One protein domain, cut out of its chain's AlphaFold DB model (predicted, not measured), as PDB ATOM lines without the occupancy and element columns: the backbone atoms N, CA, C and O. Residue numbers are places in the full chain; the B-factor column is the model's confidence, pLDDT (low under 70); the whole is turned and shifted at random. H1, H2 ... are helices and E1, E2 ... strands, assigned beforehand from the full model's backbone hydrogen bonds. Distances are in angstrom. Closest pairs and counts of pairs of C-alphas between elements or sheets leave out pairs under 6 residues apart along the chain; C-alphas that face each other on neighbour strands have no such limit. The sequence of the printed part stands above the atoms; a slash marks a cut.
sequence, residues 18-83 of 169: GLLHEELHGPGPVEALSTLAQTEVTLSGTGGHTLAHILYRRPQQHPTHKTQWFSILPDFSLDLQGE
ATOM      1  N   GLY A  18     -57.490 -14.678  17.818       92.19
ATOM      2  CA  GLY A  18     -58.595 -14.819  16.876       92.19
ATOM      3  C   GLY A  18     -58.094 -15.353  15.541       92.19
ATOM      4  O   GLY A  18     -57.026 -14.959  15.082       92.19
ATOM      5  N   LEU A  19     -58.869 -16.245  14.925       93.56
ATOM      6  CA  LEU A  19     -58.641 -16.709  13.560       93.56
ATOM      7  C   LEU A  19     -59.706 -16.089  12.655       93.56
ATOM      8  O   LEU A  19     -60.898 -16.184  12.949       93.56
ATOM      9  N   LEU A  20     -59.266 -15.472  11.564       91.94
ATOM     10  CA  LEU A  20     -60.122 -14.800  10.595       91.94
ATOM     11  C   LEU A  20     -59.838 -15.354   9.200       91.94
ATOM     12  O   LEU A  20     -58.680 -15.508   8.825       91.94
ATOM     13  N   HIS A  21     -60.890 -15.634   8.431       91.69
ATOM     14  CA  HIS A  21     -60.761 -16.026   7.030       91.69
ATOM     15  C   HIS A  21     -61.101 -14.832   6.140       91.69
ATOM     16  O   HIS A  21     -62.269 -14.463   6.033       91.69
ATOM     17  N   GLU A  22     -60.094 -14.230   5.509       87.50
ATOM     18  CA  GLU A  22     -60.231 -12.954   4.789       87.50
ATOM     19  C   GLU A  22     -61.337 -12.986   3.719       87.50
ATOM     20  O   GLU A  22     -62.142 -12.065   3.638       87.50
ATOM     21  N   GLU A  23     -61.485 -14.102   2.992       87.69
ATOM     22  CA  GLU A  23     -62.498 -14.257   1.931       87.69
ATOM     23  C   GLU A  23     -63.963 -14.182   2.410       87.69
ATOM     24  O   GLU A  23     -64.869 -13.986   1.600       87.69
ATOM     25  N   LEU A  24     -64.221 -14.358   3.710       91.44
ATOM     26  CA  LEU A  24     -65.578 -14.350   4.271       91.44
ATOM     27  C   LEU A  24     -66.008 -12.970   4.788       91.44
ATOM     28  O   LEU A  24     -67.161 -12.801   5.199       91.44
ATOM     29  N   HIS A  25     -65.109 -11.983   4.780       89.69
ATOM     30  CA  HIS A  25     -65.342 -10.665   5.358       89.69
ATOM     31  C   HIS A  25     -65.029  -9.547   4.357       89.69
ATOM     32  O   HIS A  25     -64.173  -9.666   3.491       89.69
ATOM     33  N   GLY A  26     -65.752  -8.431   4.471       88.62
ATOM     34  CA  GLY A  26     -65.413  -7.218   3.727       88.62
ATOM     35  C   GLY A  26     -64.155  -6.538   4.288       88.62
ATOM     36  O   GLY A  26     -63.747  -6.845   5.409       88.62
ATOM     37  N   PRO A  27     -63.589  -5.549   3.574       88.50
ATOM     38  CA  PRO A  27     -62.353  -4.883   3.990       88.50
ATOM     39  C   PRO A  27     -62.477  -4.169   5.346       88.50
ATOM     40  O   PRO A  27     -61.543  -4.192   6.136       88.50
ATOM     41  N   GLY A  28     -63.646  -3.602   5.666       92.62
ATOM     42  CA  GLY A  28     -63.847  -2.839   6.905       92.62
ATOM     43  C   GLY A  28     -63.591  -3.640   8.194       92.62
ATOM     44  O   GLY A  28     -62.763  -3.226   9.003       92.62
ATOM     45  N   PRO A  29     -64.270  -4.783   8.421       90.50
ATOM     46  CA  PRO A  29     -64.012  -5.626   9.591       90.50
ATOM     47  C   PRO A  29     -62.574  -6.153   9.684       90.50
ATOM     48  O   PRO A  29     -62.037  -6.234  10.787       90.50
ATOM     49  N   VAL A  30     -61.959  -6.497   8.548       90.38
ATOM     50  CA  VAL A  30     -60.576  -6.999   8.490       90.38
ATOM     51  C   VAL A  30     -59.601  -5.910   8.939       90.38
ATOM     52  O   VAL A  30     -58.782  -6.144   9.825       90.38
ATOM     53  N   GLU A  31     -59.745  -4.696   8.409       90.69
ATOM     54  CA  GLU A  31     -58.903  -3.550   8.760       90.69
ATOM     55  C   GLU A  31     -59.081  -3.141  10.229       90.69
ATOM     56  O   GLU A  31     -58.102  -2.924  10.943       90.69
ATOM     57  N   ALA A  32     -60.323  -3.125  10.727       91.88
ATOM     58  CA  ALA A  32     -60.600  -2.836  12.131       91.88
ATOM     59  C   ALA A  32     -59.891  -3.829  13.068       91.88
ATOM     60  O   ALA A  32     -59.236  -3.414  14.025       91.88
ATOM     61  N   LEU A  33     -59.970  -5.133  12.779       91.44
ATOM     62  CA  LEU A  33     -59.274  -6.158  13.562       91.44
ATOM     63  C   LEU A  33     -57.757  -6.059  13.422       91.44
ATOM     64  O   LEU A  33     -57.060  -6.196  14.428       91.44
ATOM     65  N   SER A  34     -57.256  -5.759  12.220       88.62
ATOM     66  CA  SER A  34     -55.835  -5.509  12.003       88.62
ATOM     67  C   SER A  34     -55.362  -4.391  12.925       88.62
ATOM     68  O   SER A  34     -54.474  -4.641  13.727       88.62
ATOM     69  N   THR A  35     -55.989  -3.208  12.939       88.50
ATOM     70  CA  THR A  35     -55.533  -2.082  13.786       88.50
ATOM     71  C   THR A  35     -55.537  -2.366  15.293       88.50
ATOM     72  O   THR A  35     -54.736  -1.784  16.024       88.50
ATOM     73  N   LEU A  36     -56.409  -3.263  15.765       90.94
ATOM     74  CA  LEU A  36     -56.488  -3.654  17.175       90.94
ATOM     75  C   LEU A  36     -55.442  -4.709  17.565       90.94
ATOM     76  O   LEU A  36     -55.107  -4.835  18.744       90.94
ATOM     77  N   ALA A  37     -54.937  -5.481  16.604       91.88
ATOM     78  CA  ALA A  37     -54.008  -6.567  16.866       91.88
ATOM     79  C   ALA A  37     -52.586  -6.052  17.159       91.88
ATOM     80  O   ALA A  37     -52.013  -5.250  16.416       91.88
ATOM     81  N   GLN A  38     -51.983  -6.573  18.231       92.69
ATOM     82  CA  GLN A  38     -50.554  -6.380  18.524       92.69
ATOM     83  C   GLN A  38     -49.671  -7.220  17.598       92.69
ATOM     84  O   GLN A  38     -48.596  -6.783  17.196       92.69
ATOM     85  N   THR A  39     -50.142  -8.418  17.257       93.00
ATOM     86  CA  THR A  39     -49.483  -9.327  16.326       93.00
ATOM     87  C   THR A  39     -50.509  -9.801  15.317       93.00
ATOM     88  O   THR A  39     -51.560 -10.313  15.700       93.00
ATOM     89  N   GLU A  40     -50.191  -9.656  14.040       94.06
ATOM     90  CA  GLU A  40     -50.987 -10.173  12.935       94.06
ATOM     91  C   GLU A  40     -50.165 -11.220  12.185       94.06
ATOM     92  O   GLU A  40     -48.978 -11.014  11.936       94.06
ATOM     93  N   VAL A  41     -50.787 -12.359  11.871       94.00
ATOM     94  CA  VAL A  41     -50.163 -13.444  11.110       94.00
ATOM     95  C   VAL A  41     -51.061 -13.774   9.929       94.00
ATOM     96  O   VAL A  41     -52.132 -14.358  10.102       94.00
ATOM     97  N   THR A  42     -50.600 -13.430   8.734       92.81
ATOM     98  CA  THR A  42     -51.317 -13.666   7.482       92.81
ATOM     99  C   THR A  42     -50.679 -14.836   6.760       92.81
ATOM    100  O   THR A  42     -49.487 -14.818   6.451       92.81
ATOM    101  N   LEU A  43     -51.474 -15.875   6.509       91.81
ATOM    102  CA  LEU A  43     -51.026 -17.093   5.843       91.81
ATOM    103  C   LEU A  43     -51.434 -17.048   4.371       91.81
ATOM    104  O   LEU A  43     -52.609 -16.871   4.060       91.81
ATOM    105  N   SER A  44     -50.480 -17.251   3.471       88.75
ATOM    106  CA  SER A  44     -50.721 -17.387   2.035       88.75
ATOM    107  C   SER A  44     -50.059 -18.661   1.504       88.75
ATOM    108  O   SER A  44     -49.101 -19.179   2.078       88.75
ATOM    109  N   GLY A  45     -50.598 -19.233   0.428       81.81
ATOM    110  CA  GLY A  45     -50.088 -20.480  -0.140       81.81
ATOM    111  C   GLY A  45     -50.227 -20.494  -1.652       81.81
ATOM    112  O   GLY A  45     -51.341 -20.526  -2.169       81.81
ATOM    113  N   THR A  46     -49.096 -20.520  -2.356       64.00
ATOM    114  CA  THR A  46     -49.062 -20.615  -3.820       64.00
ATOM    115  C   THR A  46     -48.030 -21.666  -4.216       64.00
ATOM    116  O   THR A  46     -46.848 -21.518  -3.930       64.00
ATOM    117  N   GLY A  47     -48.464 -22.737  -4.885       59.84
ATOM    118  CA  GLY A  47     -47.541 -23.668  -5.546       59.84
ATOM    119  C   GLY A  47     -46.661 -24.527  -4.624       59.84
ATOM    120  O   GLY A  47     -45.492 -24.727  -4.930       59.84
ATOM    121  N   GLY A  48     -47.205 -25.061  -3.525       65.50
ATOM    122  CA  GLY A  48     -46.546 -26.096  -2.705       65.50
ATOM    123  C   GLY A  48     -45.686 -25.590  -1.543       65.50
ATOM    124  O   GLY A  48     -45.303 -26.388  -0.693       65.50
ATOM    125  N   HIS A  49     -45.454 -24.279  -1.457       68.69
ATOM    126  CA  HIS A  49     -44.877 -23.625  -0.283       68.69
ATOM    127  C   HIS A  49     -45.908 -22.687   0.347       68.69
ATOM    128  O   HIS A  49     -46.618 -21.963  -0.360       68.69
ATOM    129  N   THR A  50     -46.004 -22.720   1.674       87.94
ATOM    130  CA  THR A  50     -46.844 -21.805   2.453       87.94
ATOM    131  C   THR A  50     -45.988 -20.720   3.090       87.94
ATOM    132  O   THR A  50     -44.858 -20.963   3.517       87.94
ATOM    133  N   LEU A  51     -46.523 -19.507   3.111       90.12
ATOM    134  CA  LEU A  51     -45.864 -18.298   3.566       90.12
ATOM    135  C   LEU A  51     -46.666 -17.677   4.701       90.12
ATOM    136  O   LEU A  51     -47.885 -17.550   4.615       90.12
ATOM    137  N   ALA A  52     -45.975 -17.284   5.762       91.62
ATOM    138  CA  ALA A  52     -46.529 -16.499   6.849       91.62
ATOM    139  C   ALA A  52     -45.902 -15.104   6.829       91.62
ATOM    140  O   ALA A  52     -44.685 -14.962   6.971       91.62
ATOM    141  N   HIS A  53     -46.741 -14.085   6.685       91.44
ATOM    142  CA  HIS A  53     -46.389 -12.694   6.937       91.44
ATOM    143  C   HIS A  53     -46.771 -12.359   8.370       91.44
ATOM    144  O   HIS A  53     -47.912 -12.570   8.773       91.44
ATOM    145  N   ILE A  54     -45.813 -11.877   9.150       92.81
ATOM    146  CA  ILE A  54     -45.987 -11.588  10.567       92.81
ATOM    147  C   ILE A  54     -45.693 -10.112  10.791       92.81
ATOM    148  O   ILE A  54     -44.586  -9.647  10.523       92.81
ATOM    149  N   LEU A  55     -46.674  -9.388  11.315       92.56
ATOM    150  CA  LEU A  55     -46.551  -7.985  11.682       92.56
ATOM    151  C   LEU A  55     -46.611  -7.855  13.202       92.56
ATOM    152  O   LEU A  55     -47.601  -8.241  13.821       92.56
ATOM    153  N   TYR A  56     -45.565  -7.283  13.794       92.06
ATOM    154  CA  TYR A  56     -45.498  -6.967  15.217       92.06
ATOM    155  C   TYR A  56     -45.653  -5.467  15.432       92.06
ATOM    156  O   TYR A  56     -44.905  -4.673  14.864       92.06
ATOM    157  N   ARG A  57     -46.576  -5.073  16.308       90.50
ATOM    158  CA  ARG A  57     -46.788  -3.686  16.730       90.50
ATOM    159  C   ARG A  57     -46.537  -3.581  18.226       90.50
ATOM    160  O   ARG A  57     -47.353  -4.015  19.039       90.50
ATOM    161  N   ARG A  58     -45.381  -3.033  18.596       84.31
ATOM    162  CA  ARG A  58     -45.013  -2.813  19.999       84.31
ATOM    163  C   ARG A  58     -45.345  -1.374  20.398       84.31
ATOM    164  O   ARG A  58     -45.161  -0.470  19.583       84.31
ATOM    165  N   PRO A  59     -45.822  -1.132  21.632       78.38
ATOM    166  CA  PRO A  59     -46.019   0.226  22.118       78.38
ATOM    167  C   PRO A  59     -44.723   1.032  21.981       78.38
ATOM    168  O   PRO A  59     -43.673   0.562  22.408       78.38
ATOM    169  N   GLN A  60     -44.812   2.232  21.401       74.81
ATOM    170  CA  GLN A  60     -43.691   3.169  21.224       74.81
ATOM    171  C   GLN A  60     -42.578   2.720  20.255       74.81
ATOM    172  O   GLN A  60     -41.525   3.346  20.233       74.81
ATOM    173  N   GLN A  61     -42.786   1.682  19.436       79.44
ATOM    174  CA  GLN A  61     -41.814   1.263  18.417       79.44
ATOM    175  C   GLN A  61     -42.447   1.202  17.027       79.44
ATOM    176  O   GLN A  61     -43.659   1.002  16.886       79.44
ATOM    177  N   HIS A  62     -41.614   1.348  15.996       83.75
ATOM    178  CA  HIS A  62     -42.039   1.140  14.617       83.75
ATOM    179  C   HIS A  62     -42.514  -0.315  14.416       83.75
ATOM    180  O   HIS A  62     -41.897  -1.241  14.957       83.75
ATOM    181  N   PRO A  63     -43.603  -0.553  13.663       88.00
ATOM    182  CA  PRO A  63     -44.047  -1.905  13.348       88.00
ATOM    183  C   PRO A  63     -42.955  -2.726  12.650       88.00
ATOM    184  O   PRO A  63     -42.351  -2.271  11.687       88.00
ATOM    185  N   THR A  64     -42.719  -3.958  13.099       90.19
ATOM    186  CA  THR A  64     -41.727  -4.855  12.486       90.19
ATOM    187  C   THR A  64     -42.419  -5.922  11.651       90.19
ATOM    188  O   THR A  64     -43.344  -6.579  12.133       90.19
ATOM    189  N   HIS A  65     -41.945  -6.135  10.424       89.12
ATOM    190  CA  HIS A  65     -42.453  -7.167   9.525       89.12
ATOM    191  C   HIS A  65     -41.464  -8.333   9.404       89.12
ATOM    192  O   HIS A  65     -40.268  -8.131   9.206       89.12
ATOM    193  N   LYS A  66     -41.973  -9.563   9.499       90.19
ATOM    194  CA  LYS A  66     -41.216 -10.807   9.341       90.19
ATOM    195  C   LYS A  66     -41.937 -11.722   8.360       90.19
ATOM    196  O   LYS A  66     -43.149 -11.888   8.435       90.19
ATOM    197  N   THR A  67     -41.178 -12.365   7.483       89.94
ATOM    198  CA  THR A  67     -41.702 -13.320   6.504       89.94
ATOM    199  C   THR A  67     -41.093 -14.692   6.770       89.94
ATOM    200  O   THR A  67     -39.873 -14.816   6.852       89.94
ATOM    201  N   GLN A  68     -41.929 -15.722   6.895       89.38
ATOM    202  CA  GLN A  68     -41.502 -17.087   7.202       89.38
ATOM    203  C   GLN A  68     -42.107 -18.078   6.209       89.38
ATOM    204  O   GLN A  68     -43.326 -18.169   6.079       89.38
ATOM    205  N   TRP A  69     -41.261 -18.869   5.555       90.56
ATOM    206  CA  TRP A  69     -41.712 -20.012   4.767       90.56
ATOM    207  C   TRP A  69     -41.893 -21.228   5.670       90.56
ATOM    208  O   TRP A  69     -41.067 -21.503   6.544       90.56
ATOM    209  N   PHE A  70     -42.973 -21.966   5.456       89.88
ATOM    210  CA  PHE A  70     -43.241 -23.189   6.195       89.88
ATOM    211  C   PHE A  70     -43.912 -24.233   5.309       89.88
ATOM    212  O   PHE A  70     -44.513 -23.909   4.283       89.88
ATOM    213  N   SER A  71     -43.820 -25.485   5.736       89.31
ATOM    214  CA  SER A  71     -44.572 -26.606   5.182       89.31
ATOM    215  C   SER A  71     -45.280 -27.333   6.320       89.31
ATOM    216  O   SER A  71     -44.703 -27.537   7.386       89.31
ATOM    217  N   ILE A  72     -46.529 -27.738   6.099       89.19
ATOM    218  CA  ILE A  72     -47.259 -28.583   7.050       89.19
ATOM    219  C   ILE A  72     -46.975 -30.040   6.680       89.19
ATOM    220  O   ILE A  72     -47.310 -30.480   5.577       89.19
ATOM    221  N   LEU A  73     -46.331 -30.778   7.582       90.19
ATOM    222  CA  LEU A  73     -46.034 -32.195   7.400       90.19
ATOM    223  C   LEU A  73     -47.304 -33.054   7.599       90.19
ATOM    224  O   LEU A  73     -48.279 -32.594   8.197       90.19
ATOM    225  N   PRO A  74     -47.334 -34.316   7.120       91.31
ATOM    226  CA  PRO A  74     -48.509 -35.189   7.246       91.31
ATOM    227  C   PRO A  74     -48.945 -35.486   8.689       91.31
ATOM    228  O   PRO A  74     -50.073 -35.915   8.915       91.31
ATOM    229  N   ASP A  75     -48.057 -35.278   9.659       94.44
ATOM    230  CA  ASP A  75     -48.319 -35.393  11.095       94.44
ATOM    231  C   ASP A  75     -48.777 -34.066  11.734       94.44
ATOM    232  O   ASP A  75     -48.852 -33.968  12.957       94.44
ATOM    233  N   PHE A  76     -49.094 -33.057  10.913       86.56
ATOM    234  CA  PHE A  76     -49.451 -31.689  11.304       86.56
ATOM    235  C   PHE A  76     -48.343 -30.915  12.024       86.56
ATOM    236  O   PHE A  76     -48.599 -29.832  12.556       86.56
ATOM    237  N   SER A  77     -47.111 -31.423  12.033       90.62
ATOM    238  CA  SER A  77     -45.975 -30.628  12.477       90.62
ATOM    239  C   SER A  77     -45.611 -29.572  11.426       90.62
ATOM    240  O   SER A  77     -45.878 -29.721  10.229       90.62
ATOM    241  N   LEU A  78     -45.048 -28.456  11.893       88.31
ATOM    242  CA  LEU A  78     -44.586 -27.371  11.037       88.31
ATOM    243  C   LEU A  78     -43.095 -27.543  10.768       88.31
ATOM    244  O   LEU A  78     -42.288 -27.493  11.697       88.31
ATOM    245  N   ASP A  79     -42.738 -27.690   9.496       87.94
ATOM    246  CA  ASP A  79     -41.361 -27.555   9.037       87.94
ATOM    247  C   ASP A  79     -41.111 -26.089   8.674       87.94
ATOM    248  O   ASP A  79     -41.569 -25.593   7.639       87.94
ATOM    249  N   LEU A  80     -40.455 -25.370   9.586       87.31
ATOM    250  CA  LEU A  80     -40.089 -23.971   9.398       87.31
ATOM    251  C   LEU A  80     -38.795 -23.913   8.592       87.31
ATOM    252  O   LEU A  80     -37.706 -24.164   9.109       87.31
ATOM    253  N   GLN A  81     -38.912 -23.533   7.325       81.25
ATOM    254  CA  GLN A  81     -37.746 -23.243   6.502       81.25
ATOM    255  C   GLN A  81     -37.193 -21.916   7.007       81.25
ATOM    256  O   GLN A  81     -37.944 -20.945   7.046       81.25
ATOM    257  N   GLY A  82     -35.942 -21.907   7.485       66.38
ATOM    258  CA  GLY A  82     -35.352 -20.786   8.223       66.38
ATOM    259  C   GLY A  82     -35.652 -19.425   7.597       66.38
ATOM    260  O   GLY A  82     -35.798 -19.322   6.378       66.38
ATOM    261  N   GLU A  83     -35.744 -18.384   8.437       57.56
ATOM    262  CA  GLU A  83     -35.692 -17.009   7.938       57.56
ATOM    263  C   GLU A  83     -34.536 -16.958   6.954       57.56
ATOM    264  O   GLU A  83     -33.393 -17.206   7.340       57.56
TER     265      GLU A  83
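Overview. This is residues 18 to 83 of the 169 residues of the protein "Elongator complex protein 5" of Molossus molossus (UniProt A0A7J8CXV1). The model is one strongly twisted wall of four antiparallel strands, three long ones (E1, E2, E3) side by side and a short one (E4) at one edge, with a single helix, H1, set off beyond the E1 edge near the end where E1 begins. The strands follow one another as a meander, each the antiparallel neighbour of the one before, and residues 23 to 29, which include the first residues of H1, stick out from the rest. The printed part has 66 residues with one named helix and four named strands, in the order H1, E1, E2, E3, E4 along the chain; the sheet's order is E1, E2, E3, E4 and the class is mixed, helices and strands. The whole is loose, with a radius of gyration of the C-alphas of 13.8 A and spans of 36 by 30 by 20 A.

Along the chain. E1 is residues 39 to 46 and is 23.1 A long, starting with C-alpha 39 at (-49.483, -9.327, 16.326). E2 is residues 49 to 56, 22.8 A. E3 is residues 64 to 72, the longest strand with 9 residues and 25.0 A. E4 is residues 78 to 81, ending with C-alpha 81 at (-37.746, -23.243, 6.502). H1 is residues 27 to 36, 14.5 A long, beginning with C-alpha 27 at (-62.353, -4.883, 3.990).

Arrangement. E2 and E3 are the inner strands and form a hairpin, antiparallel at 152 degrees between their directions; N 52 and O 68 are 2.8 A apart, within hydrogen-bond range. On the other side of E2, E1 forms a hairpin with it at 162 degrees, and N 42 and O 53 are within range at 2.8 A. E3 and the edge strand E4 form a hairpin at 121 degrees, with N 79 and O 71 at 2.9 A. From edge to edge the strands' lines turn by 97 degrees. H1 is only just not on the sheet, with 4 pairs of C-alphas within 10 A. Its closest C-alphas to E1 are those of Ser 34 and Glu 40, 6.8 A apart, and it is apart from E2, E3 and E4. In H1 every O i to N i+4 pair is within hydrogen-bond range.

Size, cuts and confidence. The two C-alphas farthest apart are those of Gln 60 and Pro 74, at 41.1 A. The printed part has no cut. The links H1 to E1, E1 to E2 and E3 to E4 are tight, and E2 to E3, with 7 residues, is short. The mean pLDDT of the printed part is 87.0; residues 46 to 49 and 82 to 83 are under 70.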